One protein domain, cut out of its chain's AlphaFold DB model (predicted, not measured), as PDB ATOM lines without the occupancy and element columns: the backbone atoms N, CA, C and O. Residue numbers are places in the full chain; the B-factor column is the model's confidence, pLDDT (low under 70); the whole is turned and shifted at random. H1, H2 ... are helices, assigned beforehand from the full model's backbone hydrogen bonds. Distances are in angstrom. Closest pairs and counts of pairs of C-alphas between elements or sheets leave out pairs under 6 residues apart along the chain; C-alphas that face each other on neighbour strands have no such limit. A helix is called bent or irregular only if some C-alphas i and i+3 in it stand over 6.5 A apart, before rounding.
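Overview. This is residues 335 to 453 of the 795 residues of the protein "DUF3437 domain-containing protein" of Heligmosomoides polygyrus (UniProt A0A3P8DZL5). Two long helices, H3 and H5, lie side by side and run the same way, while the bent helix H4 folds back after H3 and H6 slants past H5 and H4 to pack with its later residues on the arm H4b. H1 and H2 make a cornered arm on the other side of H3, joined to it by a long loop; residues 340 to 347 and 356 to 361 stick out. The printed part has 119 residues with six named helices, H1 to H6 in chain order, and no named strand, an all-helix class. It is flat, spanning 45 by 42 by 23 A, and only just compact, close to loose, with a radius of gyration of the C-alphas of 16.2 A.

Arrangement. H1, residues 335 to 340, and H2, residues 342 to 352, only just touch, only at the corner by their tight link, about perpendicular at 77 degrees; the closest C-alphas, of Phe 339 and Tyr 345, are 5.8 A apart. H2 is close to but not clearly touching H3, residues 367 to 391, with C-alphas of Leu 352 and Leu 377 7.4 A apart. H4, residues 394 to 413, was assigned as one helix by its hydrogen bonds but is bent, C-alphas 403 and 406 being 6.9 A apart; its arms, H4a to residue 403 and H4b from 406, stand at 42 degrees. H4a is close to but not clearly touching H3, opposite ways at a shallow tilt of 14 degrees; the closest C-alphas, of Thr 389 and Leu 397, are 7.1 A apart. H5, residues 417 to 433, touches H3 the same way at a shallow tilt of 9 degrees, the C-alphas of Ala 379 and Trp 423 coming closest at 5.8 A. H6, residues 436 to 451, has a kink of 46 degrees near residue 443 and only just touches H4b, with residues 445 to 449 alone; the closest C-alphas, of Asp 409 and Ser 449, are 7.1 A apart. H3 and H4b are apart. Every O i to N i+4 pair is within hydrogen-bond range in H1, H2, H4a and H4b, against 19 of 21 in H3, 11 of 13 in H5 and 8 of 12 in H6.

Along the chain. H1 begins at C-alpha 335 (70.057, 76.362, -3.053). H3 measures 38.7 A from C-alpha 367 (55.074, 68.041, 24.687), H5 25.2 A, and H6 20.9 A to C-alpha 451 (29.525, 75.437, 7.879).

Size, cuts and confidence. The C-alphas of Asn 363 and Gly 393 are the two farthest apart, at 46.4 A. The printed part has no cut, and its one long link is H2 to H3. The pLDDT is under 70 at residues 355 to 369 and 434.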
ATOM      1  N   ILE A 335      71.200  76.305  -3.977       85.56
ATOM      2  CA  ILE A 335      70.057  76.362  -3.053       85.56
ATOM      3  C   ILE A 335      69.103  75.191  -3.313       85.56
ATOM      4  O   ILE A 335      68.736  74.493  -2.376       85.56
ATOM      5  N   VAL A 336      68.715  74.955  -4.570       83.94
ATOM      6  CA  VAL A 336      67.806  73.855  -4.925       83.94
ATOM      7  C   VAL A 336      68.403  72.508  -4.524       83.94
ATOM      8  O   VAL A 336      67.742  71.754  -3.825       83.94
ATOM      9  N   THR A 337      69.668  72.245  -4.853       87.31
ATOM     10  CA  THR A 337      70.364  71.007  -4.475       87.31
ATOM     11  C   THR A 337      70.443  70.829  -2.958       87.31
ATOM     12  O   THR A 337      70.282  69.716  -2.474       87.31
ATOM     13  N   ALA A 338      70.635  71.910  -2.194       85.12
ATOM     14  CA  ALA A 338      70.642  71.842  -0.734       85.12
ATOM     15  C   ALA A 338      69.253  71.538  -0.141       85.12
ATOM     16  O   ALA A 338      69.168  70.796   0.830       85.12
ATOM     17  N   PHE A 339      68.171  72.083  -0.711       83.75
ATOM     18  CA  PHE A 339      66.800  71.827  -0.241       83.75
ATOM     19  C   PHE A 339      66.184  70.526  -0.792       83.75
ATOM     20  O   PHE A 339      65.199  70.047  -0.234       83.75
ATOM     21  N   GLU A 340      66.738  69.954  -1.866       87.38
ATOM     22  CA  GLU A 340      66.388  68.619  -2.377       87.38
ATOM     23  C   GLU A 340      67.058  67.489  -1.577       87.38
ATOM     24  O   GLU A 340      66.561  66.362  -1.583       87.38
ATOM     25  N   ASP A 341      68.153  67.776  -0.864       91.19
ATOM     26  CA  ASP A 341      68.780  66.833   0.062       91.19
ATOM     27  C   ASP A 341      67.917  66.645   1.321       91.19
ATOM     28  O   ASP A 341      67.779  67.529   2.172       91.19
ATOM     29  N   GLU A 342      67.360  65.442   1.459       87.56
ATOM     30  CA  GLU A 342      66.487  65.064   2.568       87.56
ATOM     31  C   GLU A 342      67.180  65.190   3.935       87.56
ATOM     32  O   GLU A 342      66.531  65.503   4.937       87.56
ATOM     33  N   THR A 343      68.499  64.979   3.998       89.12
ATOM     34  CA  THR A 343      69.257  65.047   5.255       89.12
ATOM     35  C   THR A 343      69.431  66.485   5.737       89.12
ATOM     36  O   THR A 343      69.214  66.779   6.916       89.12
ATOM     37  N   MET A 344      69.744  67.401   4.816       88.00
ATOM     38  CA  MET A 344      69.831  68.834   5.081       88.00
ATOM     39  C   MET A 344      68.461  69.389   5.466       88.00
ATOM     40  O   MET A 344      68.350  70.073   6.484       88.00
ATOM     41  N   TYR A 345      67.413  69.028   4.719       83.56
ATOM     42  CA  TYR A 345      66.051  69.479   4.995       83.56
ATOM     43  C   TYR A 345      65.569  69.052   6.387       83.56
ATOM     44  O   TYR A 345      65.062  69.885   7.138       83.56
ATOM     45  N   LYS A 346      65.784  67.788   6.785       84.50
ATOM     46  CA  LYS A 346      65.430  67.308   8.135       84.50
ATOM     47  C   LYS A 346      66.159  68.087   9.225       84.50
ATOM     48  O   LYS A 346      65.515  68.597  10.137       84.50
ATOM     49  N   LYS A 347      67.475  68.263   9.086       86.62
ATOM     50  CA  LYS A 347      68.280  69.025  10.049       86.62
ATOM     51  C   LYS A 347      67.867  70.497  10.117       86.62
ATOM     52  O   LYS A 347      67.891  71.104  11.183       86.62
ATOM     53  N   TRP A 348      67.481  71.085   8.987       84.88
ATOM     54  CA  TRP A 348      66.981  72.454   8.926       84.88
ATOM     55  C   TRP A 348      65.652  72.605   9.674       84.88
ATOM     56  O   TRP A 348      65.511  73.530  10.470       84.88
ATOM     57  N   ILE A 349      64.717  71.668   9.489       83.75
ATOM     58  CA  ILE A 349      63.454  71.636  10.239       83.75
ATOM     59  C   ILE A 349      63.706  71.440  11.739       83.75
ATOM     60  O   ILE A 349      63.134  72.174  12.539       83.75
ATOM     61  N   GLU A 350      64.595  70.522  12.128       82.75
ATOM     62  CA  GLU A 350      64.969  70.312  13.533       82.75
ATOM     63  C   GLU A 350      65.495  71.596  14.183       82.75
ATOM     64  O   GLU A 350      65.065  71.943  15.278       82.75
ATOM     65  N   LEU A 351      66.368  72.341  13.496       83.75
ATOM     66  CA  LEU A 351      66.905  73.609  13.999       83.75
ATOM     67  C   LEU A 351      65.834  74.697  14.138       83.75
ATOM     68  O   LEU A 351      65.901  75.494  15.071       83.75
ATOM     69  N   LEU A 352      64.858  74.743  13.228       81.12
ATOM     70  CA  LEU A 352      63.768  75.723  13.280       81.12
ATOM     71  C   LEU A 352      62.742  75.432  14.381       81.12
ATOM     72  O   LEU A 352      62.036  76.345  14.803       81.12
ATOM     73  N   LEU A 353      62.664  74.187  14.854       79.00
ATOM     74  CA  LEU A 353      61.811  73.803  15.979       79.00
ATOM     75  C   LEU A 353      62.430  74.134  17.347       79.00
ATOM     76  O   LEU A 353      61.731  74.060  18.357       79.00
ATOM     77  N   ILE A 354      63.710  74.517  17.399       74.06
ATOM     78  CA  ILE A 354      64.375  74.918  18.644       74.06
ATOM     79  C   ILE A 354      63.892  76.321  19.035       74.06
ATOM     80  O   ILE A 354      64.326  77.329  18.472       74.06
ATOM     81  N   GLU A 355      63.004  76.409  20.028       64.81
ATOM     82  CA  GLU A 355      62.653  77.692  20.639       64.81
ATOM     83  C   GLU A 355      63.816  78.203  21.513       64.81
ATOM     84  O   GLU A 355      64.482  77.444  22.211       64.81
ATOM     85  N   LYS A 356      64.079  79.518  21.461       54.44
ATOM     86  CA  LYS A 356      65.276  80.187  22.021       54.44
ATOM     87  C   LYS A 356      65.470  80.011  23.545       54.44
ATOM     88  O   LYS A 356      66.553  80.315  24.030       54.44
ATOM     89  N   ASN A 357      64.466  79.509  24.270       49.41
ATOM     90  CA  ASN A 357      64.484  79.311  25.720       49.41
ATOM     91  C   ASN A 357      64.072  77.864  26.098       49.41
ATOM     92  O   ASN A 357      62.895  77.580  26.291       49.41
ATOM     93  N   ASP A 358      65.088  77.014  26.257       48.78
ATOM     94  CA  ASP A 358      65.207  75.877  27.188       48.78
ATOM     95  C   ASP A 358      64.633  74.457  26.957       48.78
ATOM     96  O   ASP A 358      63.515  74.209  26.516       48.78
ATOM     97  N   SER A 359      65.476  73.549  27.486       47.75
ATOM     98  CA  SER A 359      65.386  72.123  27.836       47.75
ATOM     99  C   SER A 359      65.547  71.072  26.731       47.75
ATOM    100  O   SER A 359      64.722  70.918  25.837       47.75
ATOM    101  N   LYS A 360      66.620  70.274  26.860       53.31
ATOM    102  CA  LYS A 360      66.915  69.090  26.034       53.31
ATOM    103  C   LYS A 360      65.980  67.906  26.319       53.31
ATOM    104  O   LYS A 360      65.933  66.986  25.509       53.31
ATOM    105  N   ASP A 361      65.235  67.947  27.424       55.91
ATOM    106  CA  ASP A 361      64.395  66.835  27.865       55.91
ATOM    107  C   ASP A 361      62.910  67.127  27.597       55.91
ATOM    108  O   ASP A 361      62.281  67.991  28.220       55.91
ATOM    109  N   VAL A 362      62.352  66.399  26.626       57.50
ATOM    110  CA  VAL A 362      60.917  66.388  26.323       57.50
ATOM    111  C   VAL A 362      60.216  65.493  27.351       57.50
ATOM    112  O   VAL A 362      60.229  64.272  27.226       57.50
ATOM    113  N   ASN A 363      59.597  66.098  28.363       64.31
ATOM    114  CA  ASN A 363      58.731  65.424  29.335       64.31
ATOM    115  C   ASN A 363      57.258  65.618  28.932       64.31
ATOM    116  O   ASN A 363      56.947  66.521  28.157       64.31
ATOM    117  N   ASP A 364      56.318  64.868  29.521       59.25
ATOM    118  CA  ASP A 364      54.868  65.028  29.263       59.25
ATOM    119  C   ASP A 364      54.371  66.481  29.447       59.25
ATOM    120  O   ASP A 364      53.458  66.932  28.754       59.25
ATOM    121  N   ASN A 365      55.041  67.254  30.310       60.69
ATOM    122  CA  ASN A 365      54.763  68.670  30.556       60.69
ATOM    123  C   ASN A 365      55.334  69.636  29.499       60.69
ATOM    124  O   ASN A 365      54.952  70.801  29.518       60.69
ATOM    125  N   THR A 366      56.223  69.208  28.596       64.75
ATOM    126  CA  THR A 366      56.815  70.045  27.525       64.75
ATOM    127  C   THR A 366      56.367  69.629  26.117       64.75
ATOM    128  O   THR A 366      56.574  70.371  25.157       64.75
ATOM    129  N   VAL A 367      55.638  68.513  25.973       67.81
ATOM    130  CA  VAL A 367      55.074  68.041  24.687       67.81
ATOM    131  C   VAL A 367      54.177  69.086  24.007       67.81
ATOM    132  O   VAL A 367      54.131  69.167  22.778       67.81
ATOM    133  N   TRP A 368      53.452  69.905  24.773       66.44
ATOM    134  CA  TRP A 368      52.606  70.959  24.203       66.44
ATOM    135  C   TRP A 368      53.427  72.091  23.558       66.44
ATOM    136  O   TRP A 368      52.968  72.660  22.568       66.44
ATOM    137  N   MET A 369      54.648  72.361  24.046       66.50
ATOM    138  CA  MET A 369      55.569  73.344  23.455       66.50
ATOM    139  C   MET A 369      56.086  72.864  22.098       66.50
ATOM    140  O   MET A 369      56.067  73.618  21.131       66.50
ATOM    141  N   VAL A 370      56.441  71.579  21.993       70.56
ATOM    142  CA  VAL A 370      56.851  70.965  20.718       70.56
ATOM    143  C   VAL A 370      55.717  71.056  19.694       70.56
ATOM    144  O   VAL A 370      55.910  71.563  18.592       70.56
ATOM    145  N   LYS A 371      54.492  70.682  20.087       72.62
ATOM    146  CA  LYS A 371      53.305  70.795  19.220       72.62
ATOM    147  C   LYS A 371      53.011  72.237  18.800       72.62
ATOM    148  O   LYS A 371      52.535  72.474  17.691       72.62
ATOM    149  N   ARG A 372      53.271  73.213  19.673       75.88
ATOM    150  CA  ARG A 372      53.137  74.643  19.364       75.88
ATOM    151  C   ARG A 372      54.167  75.085  18.320       75.88
ATOM    152  O   ARG A 372      53.775  75.722  17.342       75.88
ATOM    153  N   ALA A 373      55.439  74.735  18.504       77.81
ATOM    154  CA  ALA A 373      56.513  75.059  17.568       77.81
ATOM    155  C   ALA A 373      56.262  74.436  16.183       77.81
ATOM    156  O   ALA A 373      56.370  75.126  15.170       77.81
ATOM    157  N   GLU A 374      55.809  73.177  16.134       82.75
ATOM    158  CA  GLU A 374      55.418  72.491  14.894       82.75
ATOM    159  C   GLU A 374      54.308  73.233  14.139       82.75
ATOM    160  O   GLU A 374      54.406  73.446  12.930       82.75
ATOM    161  N   GLN A 375      53.255  73.662  14.842       83.19
ATOM    162  CA  GLN A 375      52.141  74.394  14.233       83.19
ATOM    163  C   GLN A 375      52.552  75.787  13.749       83.19
ATOM    164  O   GLN A 375      52.109  76.221  12.684       83.19
ATOM    165  N   ARG A 376      53.417  76.482  14.495       83.12
ATOM    166  CA  ARG A 376      53.964  77.777  14.078       83.12
ATOM    167  C   ARG A 376      54.835  77.634  12.832       83.12
ATOM    168  O   ARG A 376      54.636  78.373  11.872       83.12
ATOM    169  N   LEU A 377      55.750  76.665  12.823       86.38
ATOM    170  CA  LEU A 377      56.600  76.381  11.671       86.38
ATOM    171  C   LEU A 377      55.756  76.007  10.444       86.38
ATOM    172  O   LEU A 377      55.995  76.515   9.349       86.38
ATOM    173  N   ALA A 378      54.718  75.187  10.628       86.00
ATOM    174  CA  ALA A 378      53.776  74.855   9.563       86.00
ATOM    175  C   ALA A 378      53.062  76.102   9.005       86.00
ATOM    176  O   ALA A 378      52.936  76.228   7.785       86.00
ATOM    177  N   ALA A 379      52.650  77.044   9.862       85.62
ATOM    178  CA  ALA A 379      52.042  78.308   9.441       85.62
ATOM    179  C   ALA A 379      53.024  79.198   8.657       85.62
ATOM    180  O   ALA A 379      52.660  79.785   7.635       85.62
ATOM    181  N   GLU A 380      54.288  79.273   9.079       86.81
ATOM    182  CA  GLU A 380      55.332  80.042   8.389       86.81
ATOM    183  C   GLU A 380      55.661  79.439   7.011       86.81
ATOM    184  O   GLU A 380      55.691  80.161   6.006       86.81
ATOM    185  N   ILE A 381      55.800  78.109   6.925       87.06
ATOM    186  CA  ILE A 381      55.995  77.391   5.655       87.06
ATOM    187  C   ILE A 381      54.790  77.604   4.734       87.06
ATOM    188  O   ILE A 381      54.965  77.957   3.566       87.06
ATOM    189  N   PHE A 382      53.566  77.453   5.249       86.69
ATOM    190  CA  PHE A 382      52.343  77.701   4.484       86.69
ATOM    191  C   PHE A 382      52.303  79.135   3.945       86.69
ATOM    192  O   PHE A 382      52.030  79.338   2.762       86.69
ATOM    193  N   THR A 383      52.643  80.123   4.776       85.75
ATOM    194  CA  THR A 383      52.713  81.538   4.380       85.75
ATOM    195  C   THR A 383      53.703  81.737   3.234       85.75
ATOM    196  O   THR A 383      53.376  82.383   2.235       85.75
ATOM    197  N   GLY A 384      54.899  81.150   3.343       85.56
ATOM    198  CA  GLY A 384      55.941  81.211   2.317       85.56
ATOM    199  C   GLY A 384      55.511  80.573   0.996       85.56
ATOM    200  O   GLY A 384      55.646  81.195  -0.063       85.56
ATOM    201  N   VAL A 385      54.928  79.371   1.054       85.62
ATOM    202  CA  VAL A 385      54.409  78.655  -0.121       85.62
ATOM    203  C   VAL A 385      53.281  79.450  -0.772       85.62
ATOM    204  O   VAL A 385      53.377  79.764  -1.958       85.62
ATOM    205  N   ALA A 386      52.258  79.854  -0.013       82.00
ATOM    206  CA  ALA A 386      51.120  80.614  -0.525       82.00
ATOM    207  C   ALA A 386      51.579  81.904  -1.223       82.00
ATOM    208  O   ALA A 386      51.209  82.163  -2.368       82.00
ATOM    209  N   LYS A 387      52.488  82.660  -0.604       80.62
ATOM    210  CA  LYS A 387      53.089  83.868  -1.186       80.62
ATOM    211  C   LYS A 387      53.957  83.593  -2.422       80.62
ATOM    212  O   LYS A 387      54.001  84.408  -3.345       80.62
ATOM    213  N   GLY A 388      54.653  82.458  -2.461       79.06
ATOM    214  CA  GLY A 388      55.503  82.040  -3.581       79.06
ATOM    215  C   GLY A 388      54.722  81.679  -4.849       79.06
ATOM    216  O   GLY A 388      55.272  81.721  -5.954       79.06
ATOM    217  N   THR A 389      53.424  81.392  -4.723       80.38
ATOM    218  CA  THR A 389      52.575  80.960  -5.843       80.38
ATOM    219  C   THR A 389      52.209  82.069  -6.838       80.38
ATOM    220  O   THR A 389      51.696  81.784  -7.921       80.38
ATOM    221  N   LYS A 390      52.544  83.333  -6.541       72.19
ATOM    222  CA  LYS A 390      52.147  84.534  -7.300       72.19
ATOM    223  C   LYS A 390      52.368  84.470  -8.819       72.19
ATOM    224  O   LYS A 390      51.584  85.059  -9.565       72.19
ATOM    225  N   TYR A 391      53.423  83.803  -9.283       72.69
ATOM    226  CA  TYR A 391      53.810  83.771 -10.704       72.69
ATOM    227  C   TYR A 391      53.596  82.409 -11.382       72.69
ATOM    228  O   TYR A 391      54.044  82.210 -12.514       72.69
ATOM    229  N   LEU A 392      52.934  81.465 -10.708       71.94
ATOM    230  CA  LEU A 392      52.627  80.153 -11.275       71.94
ATOM    231  C   LEU A 392      51.447  80.237 -12.256       71.94
ATOM    232  O   LEU A 392      50.556  81.073 -12.123       71.94
ATOM    233  N   GLY A 393      51.441  79.360 -13.263       76.44
ATOM    234  CA  GLY A 393      50.306  79.224 -14.180       76.44
ATOM    235  C   GLY A 393      49.112  78.524 -13.519       76.44
ATOM    236  O   GLY A 393      49.299  77.678 -12.643       76.44
ATOM    237  N   PHE A 394      47.895  78.822 -13.987       78.75
ATOM    238  CA  PHE A 394      46.635  78.344 -13.394       78.75
ATOM    239  C   PHE A 394      46.582  76.825 -13.160       78.75
ATOM    240  O   PHE A 394      46.212  76.391 -12.077       78.75
ATOM    241  N   LYS A 395      47.029  76.005 -14.122       82.00
ATOM    242  CA  LYS A 395      46.999  74.534 -13.997       82.00
ATOM    243  C   LYS A 395      47.818  74.013 -12.807       82.00
ATOM    244  O   LYS A 395      47.384  73.097 -12.123       82.00
ATOM    245  N   ARG A 396      48.999  74.594 -12.560       81.38
ATOM    246  CA  ARG A 396      49.853  74.209 -11.421       81.38
ATOM    247  C   ARG A 396      49.300  74.741 -10.101       81.38
ATOM    248  O   ARG A 396      49.419  74.065  -9.089       81.38
ATOM    249  N   LEU A 397      48.696  75.932 -10.125       82.19
ATOM    250  CA  LEU A 397      48.007  76.495  -8.964       82.19
ATOM    251  C   LEU A 397      46.842  75.608  -8.529       82.19
ATOM    252  O   LEU A 397      46.772  75.246  -7.364       82.19
ATOM    253  N   ASP A 398      45.973  75.219  -9.462       84.06
ATOM    254  CA  ASP A 398      44.809  74.377  -9.171       84.06
ATOM    255  C   ASP A 398      45.225  73.019  -8.581       84.06
ATOM    256  O   ASP A 398      44.704  72.608  -7.548       84.06
ATOM    257  N   GLN A 399      46.256  72.379  -9.146       85.56
ATOM    258  CA  GLN A 399      46.826  71.140  -8.597       85.56
ATOM    259  C   GLN A 399      47.388  71.317  -7.178       85.56
ATOM    260  O   GLN A 399      47.139  70.484  -6.309       85.56
ATOM    261  N   LEU A 400      48.129  72.401  -6.928       85.88
ATOM    262  CA  LEU A 400      48.700  72.684  -5.612       85.88
ATOM    263  C   LEU A 400      47.607  72.927  -4.563       85.88
ATOM    264  O   LEU A 400      47.683  72.384  -3.465       85.88
ATOM    265  N   TRP A 401      46.586  73.720  -4.890       83.88
ATOM    266  CA  TRP A 401      45.498  74.021  -3.958       83.88
ATOM    267  C   TRP A 401      44.600  72.811  -3.699       83.88
ATOM    268  O   TRP A 401      44.143  72.639  -2.572       83.88
ATOM    269  N   GLN A 402      44.398  71.937  -4.689       85.06
ATOM    270  CA  GLN A 402      43.736  70.645  -4.480       85.06
ATOM    271  C   GLN A 402      44.537  69.742  -3.536       85.06
ATOM    272  O   GLN A 402      43.952  69.114  -2.658       85.06
ATOM    273  N   TRP A 403      45.867  69.723  -3.671       85.88
ATOM    274  CA  TRP A 403      46.752  68.981  -2.769       85.88
ATOM    275  C   TRP A 403      46.774  69.560  -1.346       85.88
ATOM    276  O   TRP A 403      46.815  68.809  -0.376       85.88
ATOM    277  N   LEU A 404      46.693  70.886  -1.204       83.81
ATOM    278  CA  LEU A 404      46.739  71.577   0.089       83.81
ATOM    279  C   LEU A 404      45.382  71.604   0.817       83.81
ATOM    280  O   LEU A 404      45.331  71.792   2.033       83.81
ATOM    281  N   ALA A 405      44.272  71.408   0.100       79.81
ATOM    282  CA  ALA A 405      42.922  71.483   0.659       79.81
ATOM    283  C   ALA A 405      42.671  70.537   1.857       79.81
ATOM    284  O   ALA A 405      42.084  70.998   2.837       79.81
ATOM    285  N   PRO A 406      43.115  69.260   1.853       82.00
ATOM    286  CA  PRO A 406      42.978  68.376   3.014       82.00
ATOM    287  C   PRO A 406      43.799  68.837   4.226       82.00
ATOM    288  O   PRO A 406      43.365  68.668   5.362       82.00
ATOM    289  N   ALA A 407      44.965  69.454   4.003       80.69
ATOM    290  CA  ALA A 407      45.814  69.947   5.087       80.69
ATOM    291  C   ALA A 407      45.148  71.105   5.848       80.69
ATOM    292  O   ALA A 407      45.216  71.156   7.073       80.69
ATOM    293  N   ILE A 408      44.442  71.988   5.132       78.19
ATOM    294  CA  ILE A 408      43.667  73.084   5.734       78.19
ATOM    295  C   ILE A 408      42.499  72.535   6.566       78.19
ATOM    296  O   ILE A 408      42.230  73.049   7.646       78.19
ATOM    297  N   ASP A 409      41.822  71.477   6.113       76.38
ATOM    298  CA  ASP A 409      40.755  70.845   6.901       76.38
ATOM    299  C   ASP A 409      41.309  70.255   8.213       76.38
ATOM    300  O   ASP A 409      40.784  70.532   9.292       76.38
ATOM    301  N   HIS A 410      42.416  69.507   8.134       78.12
ATOM    302  CA  HIS A 410      43.066  68.912   9.307       78.12
ATOM    303  C   HIS A 410      43.621  69.942  10.287       78.12
ATOM    304  O   HIS A 410      43.621  69.693  11.495       78.12
ATOM    305  N   LEU A 411      44.072  71.089   9.780       76.94
ATOM    306  CA  LEU A 411      44.516  72.201  10.602       76.94
ATOM    307  C   LEU A 411      43.411  72.648  11.569       76.94
ATOM    308  O   LEU A 411      43.656  72.762  12.767       76.94
ATOM    309  N   TYR A 412      42.189  72.857  11.073       72.31
ATOM    310  CA  TYR A 412      41.077  73.312  11.914       72.31
ATOM    311  C   TYR A 412      40.636  72.286  12.951       72.31
ATOM    312  O   TYR A 412      40.132  72.674  14.000       72.31
ATOM    313  N   ASP A 413      40.788  70.996  12.661       76.69
ATOM    314  CA  ASP A 413      40.400  69.929  13.586       76.69
ATOM    315  C   ASP A 413      41.431  69.712  14.703       76.69
ATOM    316  O   ASP A 413      41.096  69.144  15.741       76.69
ATOM    317  N   ARG A 414      42.681  70.147  14.495       78.19
ATOM    318  CA  ARG A 414      43.806  69.945  15.425       78.19
ATOM    319  C   ARG A 414      44.381  71.243  15.996       78.19
ATOM    320  O   ARG A 414      45.444  71.215  16.613       78.19
ATOM    321  N   MET A 415      43.708  72.370  15.785       77.94
ATOM    322  CA  MET A 415      44.176  73.673  16.245       77.94
ATOM    323  C   MET A 415      44.159  73.754  17.776       77.94
ATOM    324  O   MET A 415      43.210  73.320  18.420       77.94
ATOM    325  N   ASN A 416      45.200  74.336  18.369       78.94
ATOM    326  CA  ASN A 416      45.268  74.636  19.800       78.94
ATOM    327  C   ASN A 416      45.243  76.156  20.037       78.94
ATOM    328  O   ASN A 416      45.419  76.949  19.108       78.94
ATOM    329  N   ALA A 417      45.006  76.569  21.285       75.75
ATOM    330  CA  ALA A 417      44.908  77.987  21.634       75.75
ATOM    331  C   ALA A 417      46.194  78.772  21.356       75.75
ATOM    332  O   ALA A 417      46.124  79.911  20.897       75.75
ATOM    333  N   ASP A 418      47.353  78.138  21.528       73.94
ATOM    334  CA  ASP A 418      48.645  78.787  21.312       73.94
ATOM    335  C   ASP A 418      48.986  78.994  19.826       73.94
ATOM    336  O   ASP A 418      49.647  79.974  19.482       73.94
ATOM    337  N   ALA A 419      48.542  78.102  18.929       78.19
ATOM    338  CA  ALA A 419      48.782  78.237  17.490       78.19
ATOM    339  C   ALA A 419      47.713  79.063  16.769       78.19
ATOM    340  O   ALA A 419      47.967  79.520  15.655       78.19
ATOM    341  N   TYR A 420      46.544  79.281  17.382       81.88
ATOM    342  CA  TYR A 420      45.473  80.097  16.805       81.88
ATOM    343  C   TYR A 420      45.994  81.455  16.314       81.88
ATOM    344  O   TYR A 420      45.792  81.807  15.155       81.88
ATOM    345  N   MET A 421      46.752  82.176  17.147       80.88
ATOM    346  CA  MET A 421      47.287  83.495  16.784       80.88
ATOM    347  C   MET A 421      48.269  83.436  15.607       80.88
ATOM    348  O   MET A 421      48.234  84.304  14.734       80.88
ATOM    349  N   ALA A 422      49.110  82.399  15.544       83.25
ATOM    350  CA  ALA A 422      50.054  82.210  14.443       83.25
ATOM    351  C   ALA A 422      49.323  81.964  13.113       83.25
ATOM    352  O   ALA A 422      49.668  82.567  12.097       83.25
ATOM    353  N   TRP A 423      48.274  81.135  13.125       85.38
ATOM    354  CA  TRP A 423      47.469  80.836  11.939       85.38
ATOM    355  C   TRP A 423      46.591  82.008  11.497       85.38
ATOM    356  O   TRP A 423      46.512  82.283  10.299       85.38
ATOM    357  N   THR A 424      45.994  82.743  12.436       83.31
ATOM    358  CA  THR A 424      45.247  83.972  12.133       83.31
ATOM    359  C   THR A 424      46.159  85.018  11.496       83.31
ATOM    360  O   THR A 424      45.809  85.576  10.457       83.31
ATOM    361  N   HIS A 425      47.361  85.237  12.046       83.25
ATOM    362  CA  HIS A 425      48.344  86.150  11.455       83.25
ATOM    363  C   HIS A 425      48.784  85.689  10.060       83.25
ATOM    364  O   HIS A 425      48.761  86.479   9.121       83.25
ATOM    365  N   CYS A 426      49.104  84.402   9.905       85.38
ATOM    366  CA  CYS A 426      49.464  83.772   8.637       85.38
ATOM    367  C   CYS A 426      48.406  84.001   7.545       85.38
ATOM    368  O   CYS A 426      48.725  84.493   6.461       85.38
ATOM    369  N   ILE A 427      47.140  83.677   7.821       83.81
ATOM    370  CA  ILE A 427      46.053  83.794   6.840       83.81
ATOM    371  C   ILE A 427      45.786  85.264   6.510       83.81
ATOM    372  O   ILE A 427      45.657  85.612   5.335       83.81
ATOM    373  N   THR A 428      45.792  86.134   7.520       82.44
ATOM    374  CA  THR A 428      45.643  87.583   7.341       82.44
ATOM    375  C   THR A 428      46.754  88.134   6.443       82.44
ATOM    376  O   THR A 428      46.474  88.798   5.450       82.44
ATOM    377  N   ASP A 429      48.014  87.805   6.715       83.50
ATOM    378  CA  ASP A 429      49.182  88.263   5.956       83.50
ATOM    379  C   ASP A 429      49.196  87.735   4.504       83.50
ATOM    380  O   ASP A 429      49.546  88.461   3.567       83.50
ATOM    381  N   VAL A 430      48.748  86.494   4.268       81.94
ATOM    382  CA  VAL A 430      48.570  85.952   2.905       81.94
ATOM    383  C   VAL A 430      47.493  86.721   2.132       81.94
ATOM    384  O   VAL A 430      47.717  87.061   0.969       81.94
ATOM    385  N   LEU A 431      46.351  87.013   2.764       78.62
ATOM    386  CA  LEU A 431      45.220  87.683   2.115       78.62
ATOM    387  C   LEU A 431      45.452  89.191   1.895       78.62
ATOM    388  O   LEU A 431      45.024  89.706   0.867       78.62
ATOM    389  N   HIS A 432      46.177  89.890   2.777       76.19
ATOM    390  CA  HIS A 432      46.438  91.337   2.640       76.19
ATOM    391  C   HIS A 432      47.558  91.676   1.651       76.19
ATOM    392  O   HIS A 432      47.565  92.751   1.044       76.19
ATOM    393  N   ARG A 433      48.554  90.795   1.493       70.94
ATOM    394  CA  ARG A 433      49.738  91.101   0.674       70.94
ATOM    395  C   ARG A 433      49.435  91.164  -0.825       70.94
ATOM    396  O   ARG A 433      50.049  91.957  -1.542       70.94
ATOM    397  N   ASP A 434      48.565  90.288  -1.314       68.12
ATOM    398  CA  ASP A 434      48.289  90.092  -2.739       68.12
ATOM    399  C   ASP A 434      46.777  90.170  -3.031       68.12
ATOM    400  O   ASP A 434      45.955  90.335  -2.140       68.12
ATOM    401  N   ASP A 435      46.386  90.108  -4.308       73.88
ATOM    402  CA  ASP A 435      44.968  90.121  -4.685       73.88
ATOM    403  C   ASP A 435      44.268  88.844  -4.201       73.88
ATOM    404  O   ASP A 435      44.603  87.738  -4.638       73.88
ATOM    405  N   THR A 436      43.267  89.010  -3.342       74.25
ATOM    406  CA  THR A 436      42.543  87.935  -2.656       74.25
ATOM    407  C   THR A 436      41.842  86.976  -3.615       74.25
ATOM    408  O   THR A 436      41.731  85.780  -3.339       74.25
ATOM    409  N   ARG A 437      41.490  87.437  -4.824       76.12
ATOM    410  CA  ARG A 437      40.918  86.592  -5.885       76.12
ATOM    411  C   ARG A 437      41.878  85.481  -6.323       76.12
ATOM    412  O   ARG A 437      41.445  84.437  -6.807       76.12
ATOM    413  N   ARG A 438      43.193  85.660  -6.160       75.75
ATOM    414  CA  ARG A 438      44.193  84.619  -6.471       75.75
ATOM    415  C   ARG A 438      44.121  83.437  -5.505       75.75
ATOM    416  O   ARG A 438      44.468  82.326  -5.893       75.75
ATOM    417  N   PHE A 439      43.634  83.673  -4.291       79.12
ATOM    418  CA  PHE A 439      43.489  82.682  -3.229       79.12
ATOM    419  C   PHE A 439      42.045  82.184  -3.095       79.12
ATOM    420  O   PHE A 439      41.642  81.727  -2.029       79.12
ATOM    421  N   TRP A 440      41.260  82.232  -4.178       81.25
ATOM    422  CA  TRP A 440      39.843  81.849  -4.159       81.25
ATOM    423  C   TRP A 440      39.613  80.431  -3.595       81.25
ATOM    424  O   TRP A 440      38.706  80.247  -2.789       81.25
ATOM    425  N   TRP A 441      40.463  79.450  -3.942       85.25
ATOM    426  CA  TRP A 441      40.354  78.081  -3.418       85.25
ATOM    427  C   TRP A 441      40.482  78.055  -1.896       85.25
ATOM    428  O   TRP A 441      39.705  77.378  -1.233       85.25
ATOM    429  N   LEU A 442      41.432  78.813  -1.338       83.62
ATOM    430  CA  LEU A 442      41.603  78.929   0.106       83.62
ATOM    431  C   LEU A 442      40.342  79.530   0.732       83.62
ATOM    432  O   LEU A 442      39.767  78.920   1.625       83.62
ATOM    433  N   ILE A 443      39.861  80.660   0.208       84.12
ATOM    434  CA  ILE A 443      38.663  81.344   0.716       84.12
ATOM    435  C   ILE A 443      37.440  80.413   0.696       84.12
ATOM    436  O   ILE A 443      36.751  80.293   1.707       84.12
ATOM    437  N   GLU A 444      37.185  79.688  -0.394       86.12
ATOM    438  CA  GLU A 444      36.057  78.746  -0.451       86.12
ATOM    439  C   GLU A 444      36.182  77.585   0.521       86.12
ATOM    440  O   GLU A 444      35.190  77.161   1.123       86.12
ATOM    441  N   ARG A 445      37.390  77.041   0.678       84.06
ATOM    442  CA  ARG A 445      37.633  75.957   1.631       84.06
ATOM    443  C   ARG A 445      37.409  76.436   3.061       84.06
ATOM    444  O   ARG A 445      36.764  75.724   3.829       84.06
ATOM    445  N   LEU A 446      37.827  77.659   3.383       83.06
ATOM    446  CA  LEU A 446      37.562  78.301   4.670       83.06
ATOM    447  C   LEU A 446      36.058  78.521   4.904       83.06
ATOM    448  O   LEU A 446      35.535  78.102   5.935       83.06
ATOM    449  N   LEU A 447      35.334  79.067   3.922       84.62
ATOM    450  CA  LEU A 447      33.877  79.252   3.999       84.62
ATOM    451  C   LEU A 447      33.129  77.921   4.156       84.62
ATOM    452  O   LEU A 447      32.170  77.823   4.921       84.62
ATOM    453  N   THR A 448      33.580  76.878   3.458       84.19
ATOM    454  CA  THR A 448      33.017  75.529   3.592       84.19
ATOM    455  C   THR A 448      33.267  74.982   4.999       84.19
ATOM    456  O   THR A 448      32.350  74.439   5.614       84.19
ATOM    457  N   SER A 449      34.474  75.175   5.542       79.12
ATOM    458  CA  SER A 449      34.848  74.752   6.898       79.12
ATOM    459  C   SER A 449      33.981  75.408   7.980       79.12
ATOM    460  O   SER A 449      33.530  74.719   8.895       79.12
ATOM    461  N   MET A 450      33.632  76.694   7.833       79.25
ATOM    462  CA  MET A 450      32.731  77.399   8.763       79.25
ATOM    463  C   MET A 450      31.359  76.729   8.921       79.25
ATOM    464  O   MET A 450      30.762  76.779   9.997       79.25
ATOM    465  N   THR A 451      30.845  76.098   7.861       79.38
ATOM    466  CA  THR A 451      29.525  75.437   7.879       79.38
ATOM    467  C   THR A 451      29.547  74.019   8.449       79.38
ATOM    468  O   THR A 451      28.491  73.479   8.786       79.38
ATOM    469  N   ARG A 452      30.728  73.401   8.557       79.94
ATOM    470  CA  ARG A 452      30.879  72.027   9.046       79.94
ATOM    471  C   ARG A 452      30.817  71.979  10.572       79.94
ATOM    472  O   ARG A 452      31.329  72.892  11.217       79.94
ATOM    473  N   PRO A 453      30.278  70.896  11.161       75.00
ATOM    474  CA  PRO A 453      30.376  70.690  12.600       75.00
ATOM    475  C   PRO A 453      31.853  70.633  13.020       75.00
ATOM    476  O   PRO A 453      32.685  70.030  12.338       75.00
TER     477      PRO A 453